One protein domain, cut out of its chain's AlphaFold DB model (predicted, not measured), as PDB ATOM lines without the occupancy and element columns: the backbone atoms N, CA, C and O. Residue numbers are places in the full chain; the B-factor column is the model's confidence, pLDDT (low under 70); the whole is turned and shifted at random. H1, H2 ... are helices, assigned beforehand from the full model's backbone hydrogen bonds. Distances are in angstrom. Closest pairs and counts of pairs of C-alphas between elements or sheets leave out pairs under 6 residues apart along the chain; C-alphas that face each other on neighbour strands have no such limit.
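AT A GLANCE: This is residues 8 to 92 of the 429 residues of the protein "Tc5 transposase" of Musca domestica (UniProt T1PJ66). Four helices make an open frame with few contacts: H1 and H2 meet about at a right angle near residues 11 and 33, H3 comes close to H1 at residue 61, and H4 runs past H2 as the longest helix. A long stretch without a named element, residues 40 to 60, leads from H2 round to H3, and its residues 43 to 48 stick out. The printed part has 85 residues, with four named helices in the order H1, H2, H3, H4 and no named strand, and its class is all helix. It is only just compact, close to loose, with a radius of gyration of the C-alphas of 14.1 A and spans of 40 by 31 by 28 A.

HOW THE PARTS SIT: The printed part begins with H1, residues 8 to 21. A short link of 8 residues leads to H2, residues 30 to 39, which is close to H1 but not clearly touching: the closest C-alphas, those of Arg 11 and Leu 33, are 7.4 A apart. The lines of H1 and H2 stand at 90 degrees, about perpendicular. A long link of 21 residues follows, to H3, residues 61 to 70. H1 and H3 are close but not clearly touching, their closest C-alphas being those of Phe 17 and Leu 61, 7.3 A apart. Their lines stand at 72 degrees, only just about perpendicular. A tight link of 5 residues leads to H4, residues 76 to 91. H2 and H4 are near each other, with 6 pairs of C-alphas within 10 A. H1 and H4 are apart, as are H2 and H3, and H3 and H4. Every O i to N i+4 pair is within hydrogen-bond range in H1, H2 and H3, and 10 of 12 are in H4.

IN THESE COORDINATES: H1 begins at C-alpha 8, at (23.591, 18.874, -15.626), and measures 19.7 A from first to last C-alpha. H2, residues 30 to 39, and H3, residues 61 to 70, each measure 14.2 A; C-alpha 61 is at (9.114, 10.836, -22.516). H4, residues 76 to 91, measures 22.3 A and ends at C-alpha 91, at (32.996, 19.748, -38.600).

THE WHOLE: The two C-alphas farthest apart are those of Ala 57 and Glu 92, at 40.4 A. The printed part has no cut. The link from H2 to H3 is the long one. Residues 68 to 82 stand free, of which 68 to 70 belong to H3 and 76 to 82 to H4. The mean pLDDT of the printed part is 70.3; residues 45 to 57 and 71 to 92 are under 70, and the mean of H4 is 47.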
ATOM      1  N   GLU A   8      23.573  20.325 -15.841       85.31
ATOM      2  CA  GLU A   8      23.591  18.874 -15.626       85.31
ATOM      3  C   GLU A   8      22.201  18.242 -15.752       85.31
ATOM      4  O   GLU A   8      22.076  17.152 -16.303       85.31
ATOM      5  N   LEU A   9      21.135  18.932 -15.328       86.00
ATOM      6  CA  LEU A   9      19.772  18.429 -15.515       86.00
ATOM      7  C   LEU A   9      19.423  18.302 -17.004       86.00
ATOM      8  O   LEU A   9      18.817  17.314 -17.412       86.00
ATOM      9  N   ILE A  10      19.824  19.282 -17.820       87.56
ATOM     10  CA  ILE A  10      19.626  19.228 -19.275       87.56
ATOM     11  C   ILE A  10      20.429  18.067 -19.871       87.56
ATOM     12  O   ILE A  10      19.905  17.335 -20.708       87.56
ATOM     13  N   ARG A  11      21.672  17.863 -19.416       89.50
ATOM     14  CA  ARG A  11      22.529  16.756 -19.862       89.50
ATOM     15  C   ARG A  11      21.921  15.392 -19.534       89.50
ATOM     16  O   ARG A  11      21.811  14.554 -20.423       89.50
ATOM     17  N   LEU A  12      21.464  15.198 -18.295       89.19
ATOM     18  CA  LEU A  12      20.797  13.970 -17.853       89.19
ATOM     19  C   LEU A  12      19.538  13.692 -18.675       89.19
ATOM     20  O   LEU A  12      19.365  12.583 -19.172       89.19
ATOM     21  N   LYS A  13      18.692  14.706 -18.893       87.69
ATOM     22  CA  LYS A  13      17.498  14.539 -19.729       87.69
ATOM     23  C   LYS A  13      17.838  14.230 -21.183       87.69
ATOM     24  O   LYS A  13      17.177  13.389 -21.775       87.69
ATOM     25  N   ALA A  14      18.881  14.833 -21.747       89.31
ATOM     26  CA  ALA A  14      19.330  14.513 -23.100       89.31
ATOM     27  C   ALA A  14      19.780  13.046 -23.237       89.31
ATOM     28  O   ALA A  14      19.469  12.420 -24.247       89.31
ATOM     29  N   LEU A  15      20.442  12.488 -22.217       88.12
ATOM     30  CA  LEU A  15      20.803  11.065 -22.172       88.12
ATOM     31  C   LEU A  15      19.572  10.153 -22.039       88.12
ATOM     32  O   LEU A  15      19.511   9.129 -22.707       88.12
ATOM     33  N   GLU A  16      18.564  10.531 -21.245       88.62
ATOM     34  CA  GLU A  16      17.299   9.774 -21.175       88.62
ATOM     35  C   GLU A  16      16.598   9.718 -22.545       88.62
ATOM     36  O   GLU A  16      16.117   8.667 -22.964       88.62
ATOM     37  N   PHE A  17      16.576  10.838 -23.279       88.25
ATOM     38  CA  PHE A  17      16.058  10.864 -24.649       88.25
ATOM     39  C   PHE A  17      16.926  10.053 -25.614       88.25
ATOM     40  O   PHE A  17      16.383   9.388 -26.492       88.25
ATOM     41  N   GLN A  18      18.249  10.080 -25.460       86.69
ATOM     42  CA  GLN A  18      19.166   9.288 -26.275       86.69
ATOM     43  C   GLN A  18      18.910   7.788 -26.126       86.69
ATOM     44  O   GLN A  18      18.773   7.106 -27.141       86.69
ATOM     45  N   ASP A  19      18.837   7.294 -24.889       86.12
ATOM     46  CA  ASP A  19      18.591   5.881 -24.582       86.12
ATOM     47  C   ASP A  19      17.233   5.437 -25.139       86.12
ATOM     48  O   ASP A  19      17.111   4.418 -25.819       86.12
ATOM     49  N   TYR A  20      16.214   6.286 -24.973       83.62
ATOM     50  CA  TYR A  20      14.878   6.017 -25.490       83.62
ATOM     51  C   TYR A  20      14.812   5.989 -27.031       83.62
ATOM     52  O   TYR A  20      14.091   5.172 -27.608       83.62
ATOM     53  N   ILE A  21      15.547   6.878 -27.712       84.38
ATOM     54  CA  ILE A  21      15.565   6.999 -29.184       84.38
ATOM     55  C   ILE A  21      16.604   6.056 -29.824       84.38
ATOM     56  O   ILE A  21      16.569   5.848 -31.035       84.38
ATOM     57  N   LYS A  22      17.485   5.438 -29.027       83.81
ATOM     58  CA  LYS A  22      18.619   4.611 -29.476       83.81
ATOM     59  C   LYS A  22      19.556   5.360 -30.427       83.81
ATOM     60  O   LYS A  22      19.906   4.881 -31.501       83.81
ATOM     61  N   LEU A  23      19.941   6.571 -30.032       82.12
ATOM     62  CA  LEU A  23      20.937   7.375 -30.745       82.12
ATOM     63  C   LEU A  23      22.343   6.966 -30.275       82.12
ATOM     64  O   LEU A  23      22.844   7.489 -29.283       82.12
ATOM     65  N   GLU A  24      22.956   6.000 -30.961       80.00
ATOM     66  CA  GLU A  24      24.222   5.368 -30.539       80.00
ATOM     67  C   GLU A  24      25.420   6.341 -30.549       80.00
ATOM     68  O   GLU A  24      26.259   6.280 -29.655       80.00
ATOM     69  N   ASP A  25      25.426   7.325 -31.454       80.94
ATOM     70  CA  ASP A  25      26.543   8.273 -31.630       80.94
ATOM     71  C   ASP A  25      26.312   9.656 -30.994       80.94
ATOM     72  O   ASP A  25      26.989  10.636 -31.314       80.94
ATOM     73  N   PHE A  26      25.329   9.790 -30.103       86.25
ATOM     74  CA  PHE A  26      25.063  11.063 -29.437       86.25
ATOM     75  C   PHE A  26      25.755  11.130 -28.077       86.25
ATOM     76  O   PHE A  26      25.705  10.206 -27.274       86.25
ATOM     77  N   THR A  27      26.402  12.248 -27.769       85.50
ATOM     78  CA  THR A  27      26.856  12.528 -26.405       85.50
ATOM     79  C   THR A  27      26.655  14.012 -26.126       85.50
ATOM     80  O   THR A  27      27.244  14.843 -26.821       85.50
ATOM     81  N   PRO A  28      25.840  14.390 -25.125       85.81
ATOM     82  CA  PRO A  28      25.585  15.788 -24.803       85.81
ATOM     83  C   PRO A  28      26.825  16.420 -24.153       85.81
ATOM     84  O   PRO A  28      26.977  16.459 -22.930       85.81
ATOM     85  N   HIS A  29      27.737  16.905 -24.996       87.25
ATOM     86  CA  HIS A  29      28.955  17.613 -24.610       87.25
ATOM     87  C   HIS A  29      28.699  19.119 -24.415       87.25
ATOM     88  O   HIS A  29      27.685  19.666 -24.858       87.25
ATOM     89  N   LYS A  30      29.653  19.831 -23.795       85.00
ATOM     90  CA  LYS A  30      29.537  21.267 -23.457       85.00
ATOM     91  C   LYS A  30      29.127  22.142 -24.652       85.00
ATOM     92  O   LYS A  30      28.242  22.986 -24.536       85.00
ATOM     93  N   LYS A  31      29.728  21.900 -25.821       80.50
ATOM     94  CA  LYS A  31      29.420  22.613 -27.076       80.50
ATOM     95  C   LYS A  31      27.982  22.362 -27.573       80.50
ATOM     96  O   LYS A  31      27.301  23.327 -27.914       80.50
ATOM     97  N   TRP A  32      27.475  21.124 -27.527       88.75
ATOM     98  CA  TRP A  32      26.070  20.821 -27.844       88.75
ATOM     99  C   TRP A  32      25.131  21.541 -26.878       88.75
ATOM    100  O   TRP A  32      24.160  22.168 -27.287       88.75
ATOM    101  N   LEU A  33      25.472  21.518 -25.593       85.12
ATOM    102  CA  LEU A  33      24.664  22.089 -24.527       85.12
ATOM    103  C   LEU A  33      24.557  23.615 -24.619       85.12
ATOM    104  O   LEU A  33      23.481  24.180 -24.423       85.12
ATOM    105  N   ASN A  34      25.647  24.290 -24.984       81.31
ATOM    106  CA  ASN A  34      25.634  25.715 -25.310       81.31
ATOM    107  C   ASN A  34      24.775  25.994 -26.553       81.31
ATOM    108  O   ASN A  34      23.911  26.867 -26.511       81.31
ATOM    109  N   GLY A  35      24.925  25.198 -27.618       77.19
ATOM    110  CA  GLY A  35      24.099  25.313 -28.824       77.19
ATOM    111  C   GLY A  35      22.602  25.109 -28.561       77.19
ATOM    112  O   GLY A  35      21.772  25.859 -29.085       77.19
ATOM    113  N   PHE A  36      22.256  24.140 -27.714       83.88
ATOM    114  CA  PHE A  36      20.893  23.854 -27.272       83.88
ATOM    115  C   PHE A  36      20.309  25.024 -26.473       83.88
ATOM    116  O   PHE A  36      19.217  25.500 -26.789       83.88
ATOM    117  N   LYS A  37      21.059  25.556 -25.497       82.06
ATOM    118  CA  LYS A  37      20.636  26.725 -24.710       82.06
ATOM    119  C   LYS A  37      20.386  27.948 -25.594       82.06
ATOM    120  O   LYS A  37      19.338  28.570 -25.464       82.06
ATOM    121  N   CYS A  38      21.291  28.255 -26.524       75.94
ATOM    122  CA  CYS A  38      21.123  29.368 -27.462       75.94
ATOM    123  C   CYS A  38      19.888  29.190 -28.354       75.94
ATOM    124  O   CYS A  38      19.102  30.115 -28.512       75.94
ATOM    125  N   THR A  39      19.705  27.990 -28.910       76.25
ATOM    126  CA  THR A  39      18.586  27.669 -29.809       76.25
ATOM    127  C   THR A  39      17.234  27.946 -29.164       76.25
ATOM    128  O   THR A  39      16.353  28.534 -29.785       76.25
ATOM    129  N   TYR A  40      17.066  27.493 -27.924       74.25
ATOM    130  CA  TYR A  40      15.797  27.584 -27.209       74.25
ATOM    131  C   TYR A  40      15.748  28.780 -26.251       74.25
ATOM    132  O   TYR A  40      14.862  28.846 -25.402       74.25
ATOM    133  N   ASN A  41      16.692  29.721 -26.386       72.50
ATOM    134  CA  ASN A  41      16.833  30.910 -25.546       72.50
ATOM    135  C   ASN A  41      16.761  30.603 -24.032       72.50
ATOM    136  O   ASN A  41      16.078  31.272 -23.256       72.50
ATOM    137  N   ILE A  42      17.446  29.539 -23.610       75.50
ATOM    138  CA  ILE A  42      17.497  29.080 -22.223       75.50
ATOM    139  C   ILE A  42      18.633  29.814 -21.508       75.50
ATOM    140  O   ILE A  42      19.809  29.502 -21.704       75.50
ATOM    141  N   SER A  43      18.282  30.750 -20.624       72.44
ATOM    142  CA  SER A  43      19.234  31.369 -19.698       72.44
ATOM    143  C   SER A  43      19.202  30.669 -18.340       72.44
ATOM    144  O   SER A  43      18.198  30.699 -17.625       72.44
ATOM    145  N   LEU A  44      20.324  30.056 -17.956       71.00
ATOM    146  CA  LEU A  44      20.480  29.425 -16.639       71.00
ATOM    147  C   LEU A  44      20.677  30.451 -15.508       71.00
ATOM    148  O   LEU A  44      20.538  30.094 -14.341       71.00
ATOM    149  N   ALA A  45      20.952  31.720 -15.840       62.47
ATOM    150  CA  ALA A  45      21.168  32.791 -14.863       62.47
ATOM    151  C   ALA A  45      19.915  33.068 -14.018       62.47
ATOM    152  O   ALA A  45      20.010  33.293 -12.816       62.47
ATOM    153  N   ASN A  46      18.733  32.960 -14.630       58.44
ATOM    154  CA  ASN A  46      17.462  33.246 -13.966       58.44
ATOM    155  C   ASN A  46      16.732  31.984 -13.478       58.44
ATOM    156  O   ASN A  46      15.642  32.106 -12.930       58.44
ATOM    157  N   LYS A  47      17.286  30.774 -13.690       58.41
ATOM    158  CA  LYS A  47      16.675  29.459 -13.362       58.41
ATOM    159  C   LYS A  47      15.237  29.242 -13.886       58.41
ATOM    160  O   LYS A  47      14.598  28.253 -13.532       58.41
ATOM    161  N   HIS A  48      14.739  30.132 -14.742       58.56
ATOM    162  CA  HIS A  48      13.400  30.129 -15.316       58.56
ATOM    163  C   HIS A  48      13.512  30.168 -16.841       58.56
ATOM    164  O   HIS A  48      14.163  31.049 -17.398       58.56
ATOM    165  N   ILE A  49      12.873  29.208 -17.511       65.81
ATOM    166  CA  ILE A  49      12.754  29.184 -18.971       65.81
ATOM    167  C   ILE A  49      11.499  29.977 -19.336       65.81
ATOM    168  O   ILE A  49      10.417  29.686 -18.823       65.81
ATOM    169  N   VAL A  50      11.636  30.978 -20.206       60.38
ATOM    170  CA  VAL A  50      10.485  31.708 -20.752       60.38
ATOM    171  C   VAL A  50       9.757  30.772 -21.717       60.38
ATOM    172  O   VAL A  50      10.275  30.436 -22.779       60.38
ATOM    173  N   LEU A  51       8.575  30.297 -21.325       62.12
ATOM    174  CA  LEU A  51       7.748  29.428 -22.157       62.12
ATOM    175  C   LEU A  51       6.771  30.278 -22.970       62.12
ATOM    176  O   LEU A  51       5.910  30.949 -22.412       62.12
ATOM    177  N   ASN A  52       6.854  30.191 -24.297       61.91
ATOM    178  CA  ASN A  52       5.926  30.882 -25.204       61.91
ATOM    179  C   ASN A  52       4.598  30.125 -25.391       61.91
ATOM    180  O   ASN A  52       3.758  30.532 -26.191       61.91
ATOM    181  N   ARG A  53       4.433  28.971 -24.734       64.94
ATOM    182  CA  ARG A  53       3.287  28.067 -24.885       64.94
ATOM    183  C   ARG A  53       2.986  27.388 -23.557       64.94
ATOM    184  O   ARG A  53       3.905  27.139 -22.780       64.94
ATOM    185  N   ILE A  54       1.719  27.045 -23.336       66.00
ATOM    186  CA  ILE A  54       1.311  26.171 -22.233       66.00
ATOM    187  C   ILE A  54       1.766  24.751 -22.602       66.00
ATOM    188  O   ILE A  54       1.284  24.216 -23.604       66.00
ATOM    189  N   PRO A  55       2.724  24.155 -21.872       63.59
ATOM    190  CA  PRO A  55       3.174  22.808 -22.176       63.59
ATOM    191  C   PRO A  55       2.069  21.792 -21.834       63.59
ATOM    192  O   PRO A  55       1.313  22.007 -20.882       63.59
ATOM    193  N   PRO A  56       1.962  20.683 -22.588       66.06
ATOM    194  CA  PRO A  56       1.095  19.577 -22.205       66.06
ATOM    195  C   PRO A  56       1.482  19.041 -20.818       66.06
ATOM    196  O   PRO A  56       2.642  19.090 -20.420       66.06
ATOM    197  N   ALA A  57       0.492  18.549 -20.069       65.50
ATOM    198  CA  ALA A  57       0.659  18.189 -18.658       65.50
ATOM    199  C   ALA A  57       1.519  16.932 -18.421       65.50
ATOM    200  O   ALA A  57       1.987  16.725 -17.301       65.50
ATOM    201  N   SER A  58       1.716  16.095 -19.447       78.31
ATOM    202  CA  SER A  58       2.513  14.875 -19.320       78.31
ATOM    203  C   SER A  58       4.007  15.181 -19.385       78.31
ATOM    204  O   SER A  58       4.484  15.847 -20.303       78.31
ATOM    205  N   MET A  59       4.735  14.664 -18.397       77.38
ATOM    206  CA  MET A  59       6.198  14.685 -18.326       77.38
ATOM    207  C   MET A  59       6.806  13.361 -18.822       77.38
ATOM    208  O   MET A  59       8.021  13.191 -18.757       77.38
ATOM    209  N   ASP A  60       5.975  12.405 -19.257       81.69
ATOM    210  CA  ASP A  60       6.458  11.124 -19.768       81.69
ATOM    211  C   ASP A  60       7.146  11.312 -21.124       81.69
ATOM    212  O   ASP A  60       6.626  11.987 -22.016       81.69
ATOM    213  N   LEU A  61       8.316  10.691 -21.298       81.81
ATOM    214  CA  LEU A  61       9.114  10.836 -22.516       81.81
ATOM    215  C   LEU A  61       8.331  10.368 -23.747       81.81
ATOM    216  O   LEU A  61       8.431  10.989 -24.806       81.81
ATOM    217  N   LYS A  62       7.513   9.314 -23.613       82.44
ATOM    218  CA  LYS A  62       6.701   8.791 -24.721       82.44
ATOM    219  C   LYS A  62       5.673   9.810 -25.187       82.44
ATOM    220  O   LYS A  62       5.560  10.057 -26.387       82.44
ATOM    221  N   ASP A  63       4.971  10.425 -24.242       84.38
ATOM    222  CA  ASP A  63       3.955  11.436 -24.523       84.38
ATOM    223  C   ASP A  63       4.574  12.705 -25.108       84.38
ATOM    224  O   ASP A  63       4.036  13.268 -26.064       84.38
ATOM    225  N   VAL A  64       5.735  13.127 -24.598       83.69
ATOM    226  CA  VAL A  64       6.485  14.272 -25.133       83.69
ATOM    227  C   VAL A  64       6.918  14.009 -26.579       83.69
ATOM    228  O   VAL A  64       6.694  14.849 -27.451       83.69
ATOM    229  N   MET A  65       7.465  12.827 -26.876       80.44
ATOM    230  CA  MET A  65       7.861  12.440 -28.238       80.44
ATOM    231  C   MET A  65       6.655  12.311 -29.181       80.44
ATOM    232  O   MET A  65       6.692  12.788 -30.321       80.44
ATOM    233  N   ALA A  66       5.558  11.714 -28.711       83.00
ATOM    234  CA  ALA A  66       4.308  11.605 -29.461       83.00
ATOM    235  C   ALA A  66       3.692  12.983 -29.745       83.00
ATOM    236  O   ALA A  66       3.129  13.211 -30.815       83.00
ATOM    237  N   TYR A  67       3.815  13.924 -28.813       82.62
ATOM    238  CA  TYR A  67       3.384  15.298 -29.018       82.62
ATOM    239  C   TYR A  67       4.261  16.013 -30.055       82.62
ATOM    240  O   TYR A  67       3.731  16.605 -30.992       82.62
ATOM    241  N   CYS A  68       5.589  15.912 -29.950       75.81
ATOM    242  CA  CYS A  68       6.524  16.531 -30.898       75.81
ATOM    243  C   CYS A  68       6.344  16.026 -32.338       75.81
ATOM    244  O   CYS A  68       6.450  16.809 -33.279       75.81
ATOM    245  N   THR A  69       6.033  14.740 -32.513       75.88
ATOM    246  CA  THR A  69       5.762  14.144 -33.834       75.88
ATOM    247  C   THR A  69       4.413  14.571 -34.415       75.88
ATOM    248  O   THR A  69       4.304  14.737 -35.625       75.88
ATOM    249  N   LYS A  70       3.395  14.799 -33.577       72.94
ATOM    250  CA  LYS A  70       2.057  15.241 -34.015       72.94
ATOM    251  C   LYS A  70       1.959  16.748 -34.263       72.94
ATOM    252  O   LYS A  70       1.200  17.169 -35.127       72.94
ATOM    253  N   ASN A  71       2.726  17.551 -33.526       65.62
ATOM    254  CA  ASN A  71       2.693  19.017 -33.574       65.62
ATOM    255  C   ASN A  71       3.902  19.631 -34.302       65.62
ATOM    256  O   ASN A  71       4.263  20.779 -34.022       65.62
ATOM    257  N   SER A  72       4.538  18.900 -35.228       52.47
ATOM    258  CA  SER A  72       5.656  19.416 -36.024       52.47
ATOM    259  C   SER A  72       5.255  20.722 -36.716       52.47
ATOM    260  O   SER A  72       4.482  20.740 -37.672       52.47
ATOM    261  N   CYS A  73       5.757  21.829 -36.172       45.00
ATOM    262  CA  CYS A  73       5.500  23.184 -36.632       45.00
ATOM    263  C   CYS A  73       5.940  23.311 -38.095       45.00
ATOM    264  O   CYS A  73       7.063  22.943 -38.431       45.00
ATOM    265  N   SER A  74       5.108  23.894 -38.957       47.81
ATOM    266  CA  SER A  74       5.345  24.110 -40.397       47.81
ATOM    267  C   SER A  74       6.591  24.958 -40.741       47.81
ATOM    268  O   SER A  74       6.816  25.296 -41.897       47.81
ATOM    269  N   HIS A  75       7.410  25.309 -39.745       48.06
ATOM    270  CA  HIS A  75       8.615  26.134 -39.828       48.06
ATOM    271  C   HIS A  75       9.934  25.327 -39.776       48.06
ATOM    272  O   HIS A  75      11.026  25.896 -39.751       48.06
ATOM    273  N   VAL A  76       9.845  23.993 -39.750       49.91
ATOM    274  CA  VAL A  76      10.987  23.060 -39.680       49.91
ATOM    275  C   VAL A  76      11.890  23.036 -40.938       49.91
ATOM    276  O   VAL A  76      13.088  22.809 -40.765       49.91
ATOM    277  N   PRO A  77      11.439  23.327 -42.180       46.72
ATOM    278  CA  PRO A  77      12.336  23.275 -43.345       46.72
ATOM    279  C   PRO A  77      13.477  24.302 -43.320       46.72
ATOM    280  O   PRO A  77      14.552  24.026 -43.852       46.72
ATOM    281  N   LEU A  78      13.266  25.470 -42.701       45.00
ATOM    282  CA  LEU A  78      14.305  26.498 -42.552       45.00
ATOM    283  C   LEU A  78      15.250  26.161 -41.398       45.00
ATOM    284  O   LEU A  78      16.463  26.228 -41.556       45.00
ATOM    285  N   TYR A  79      14.703  25.682 -40.279       47.47
ATOM    286  CA  TYR A  79      15.509  25.326 -39.119       47.47
ATOM    287  C   TYR A  79      16.373  24.082 -39.356       47.47
ATOM    288  O   TYR A  79      17.511  24.081 -38.928       47.47
ATOM    289  N   ILE A  80      15.917  23.051 -40.087       51.34
ATOM    290  CA  ILE A  80      16.770  21.890 -40.432       51.34
ATOM    291  C   ILE A  80      17.882  22.274 -41.414       51.34
ATOM    292  O   ILE A  80      18.964  21.697 -41.338       51.34
ATOM    293  N   LYS A  81      17.655  23.237 -42.318       49.38
ATOM    294  CA  LYS A  81      18.714  23.765 -43.192       49.38
ATOM    295  C   LYS A  81      19.743  24.552 -42.388       49.38
ATOM    296  O   LYS A  81      20.924  24.257 -42.523       49.38
ATOM    297  N   ASP A  82      19.301  25.422 -41.484       51.69
ATOM    298  CA  ASP A  82      20.186  26.149 -40.567       51.69
ATOM    299  C   ASP A  82      20.895  25.214 -39.585       51.69
ATOM    300  O   ASP A  82      22.052  25.439 -39.260       51.69
ATOM    301  N   LEU A  83      20.251  24.136 -39.127       45.38
ATOM    302  CA  LEU A  83      20.868  23.150 -38.243       45.38
ATOM    303  C   LEU A  83      21.863  22.280 -39.006       45.38
ATOM    304  O   LEU A  83      22.975  22.100 -38.537       45.38
ATOM    305  N   LYS A  84      21.533  21.798 -40.209       49.16
ATOM    306  CA  LYS A  84      22.514  21.124 -41.068       49.16
ATOM    307  C   LYS A  84      23.682  22.046 -41.388       49.16
ATOM    308  O   LYS A  84      24.807  21.607 -41.261       49.16
ATOM    309  N   GLN A  85      23.445  23.315 -41.701       48.88
ATOM    310  CA  GLN A  85      24.503  24.291 -41.956       48.88
ATOM    311  C   GLN A  85      25.328  24.595 -40.696       48.88
ATOM    312  O   GLN A  85      26.546  24.683 -40.764       48.88
ATOM    313  N   LYS A  86      24.692  24.682 -39.524       45.00
ATOM    314  CA  LYS A  86      25.350  24.942 -38.237       45.00
ATOM    315  C   LYS A  86      26.124  23.735 -37.709       45.00
ATOM    316  O   LYS A  86      27.163  23.928 -37.098       45.00
ATOM    317  N   TYR A  87      25.658  22.510 -37.948       41.66
ATOM    318  CA  TYR A  87      26.377  21.287 -37.580       41.66
ATOM    319  C   TYR A  87      27.381  20.843 -38.659       41.66
ATOM    320  O   TYR A  87      28.430  20.325 -38.298       41.66
ATOM    321  N   SER A  88      27.165  21.159 -39.942       40.56
ATOM    322  CA  SER A  88      28.222  21.133 -40.968       40.56
ATOM    323  C   SER A  88      29.327  22.133 -40.629       40.56
ATOM    324  O   SER A  88      30.486  21.761 -40.687       40.56
ATOM    325  N   SER A  89      28.985  23.322 -40.119       44.19
ATOM    326  CA  SER A  89      29.932  24.303 -39.562       44.19
ATOM    327  C   SER A  89      30.699  23.813 -38.322       44.19
ATOM    328  O   SER A  89      31.707  24.418 -37.958       44.19
ATOM    329  N   LEU A  90      30.233  22.764 -37.631       44.16
ATOM    330  CA  LEU A  90      30.915  22.217 -36.453       44.16
ATOM    331  C   LEU A  90      32.040  21.233 -36.813       44.16
ATOM    332  O   LEU A  90      32.962  21.120 -36.003       44.16
ATOM    333  N   ASP A  91      31.955  20.595 -37.987       44.53
ATOM    334  CA  ASP A  91      32.996  19.748 -38.600       44.53
ATOM    335  C   ASP A  91      33.748  20.461 -39.746       44.53
ATOM    336  O   ASP A  91      34.830  20.038 -40.162       44.53
ATOM    337  N   GLU A  92      33.223  21.582 -40.246       46.91
ATOM    338  CA  GLU A  92      33.933  22.473 -41.157       46.91
ATOM    339  C   GLU A  92      34.988  23.247 -40.376       46.91
ATOM    340  O   GLU A  92      34.759  24.299 -39.776       46.91
TER     341      GLU A  92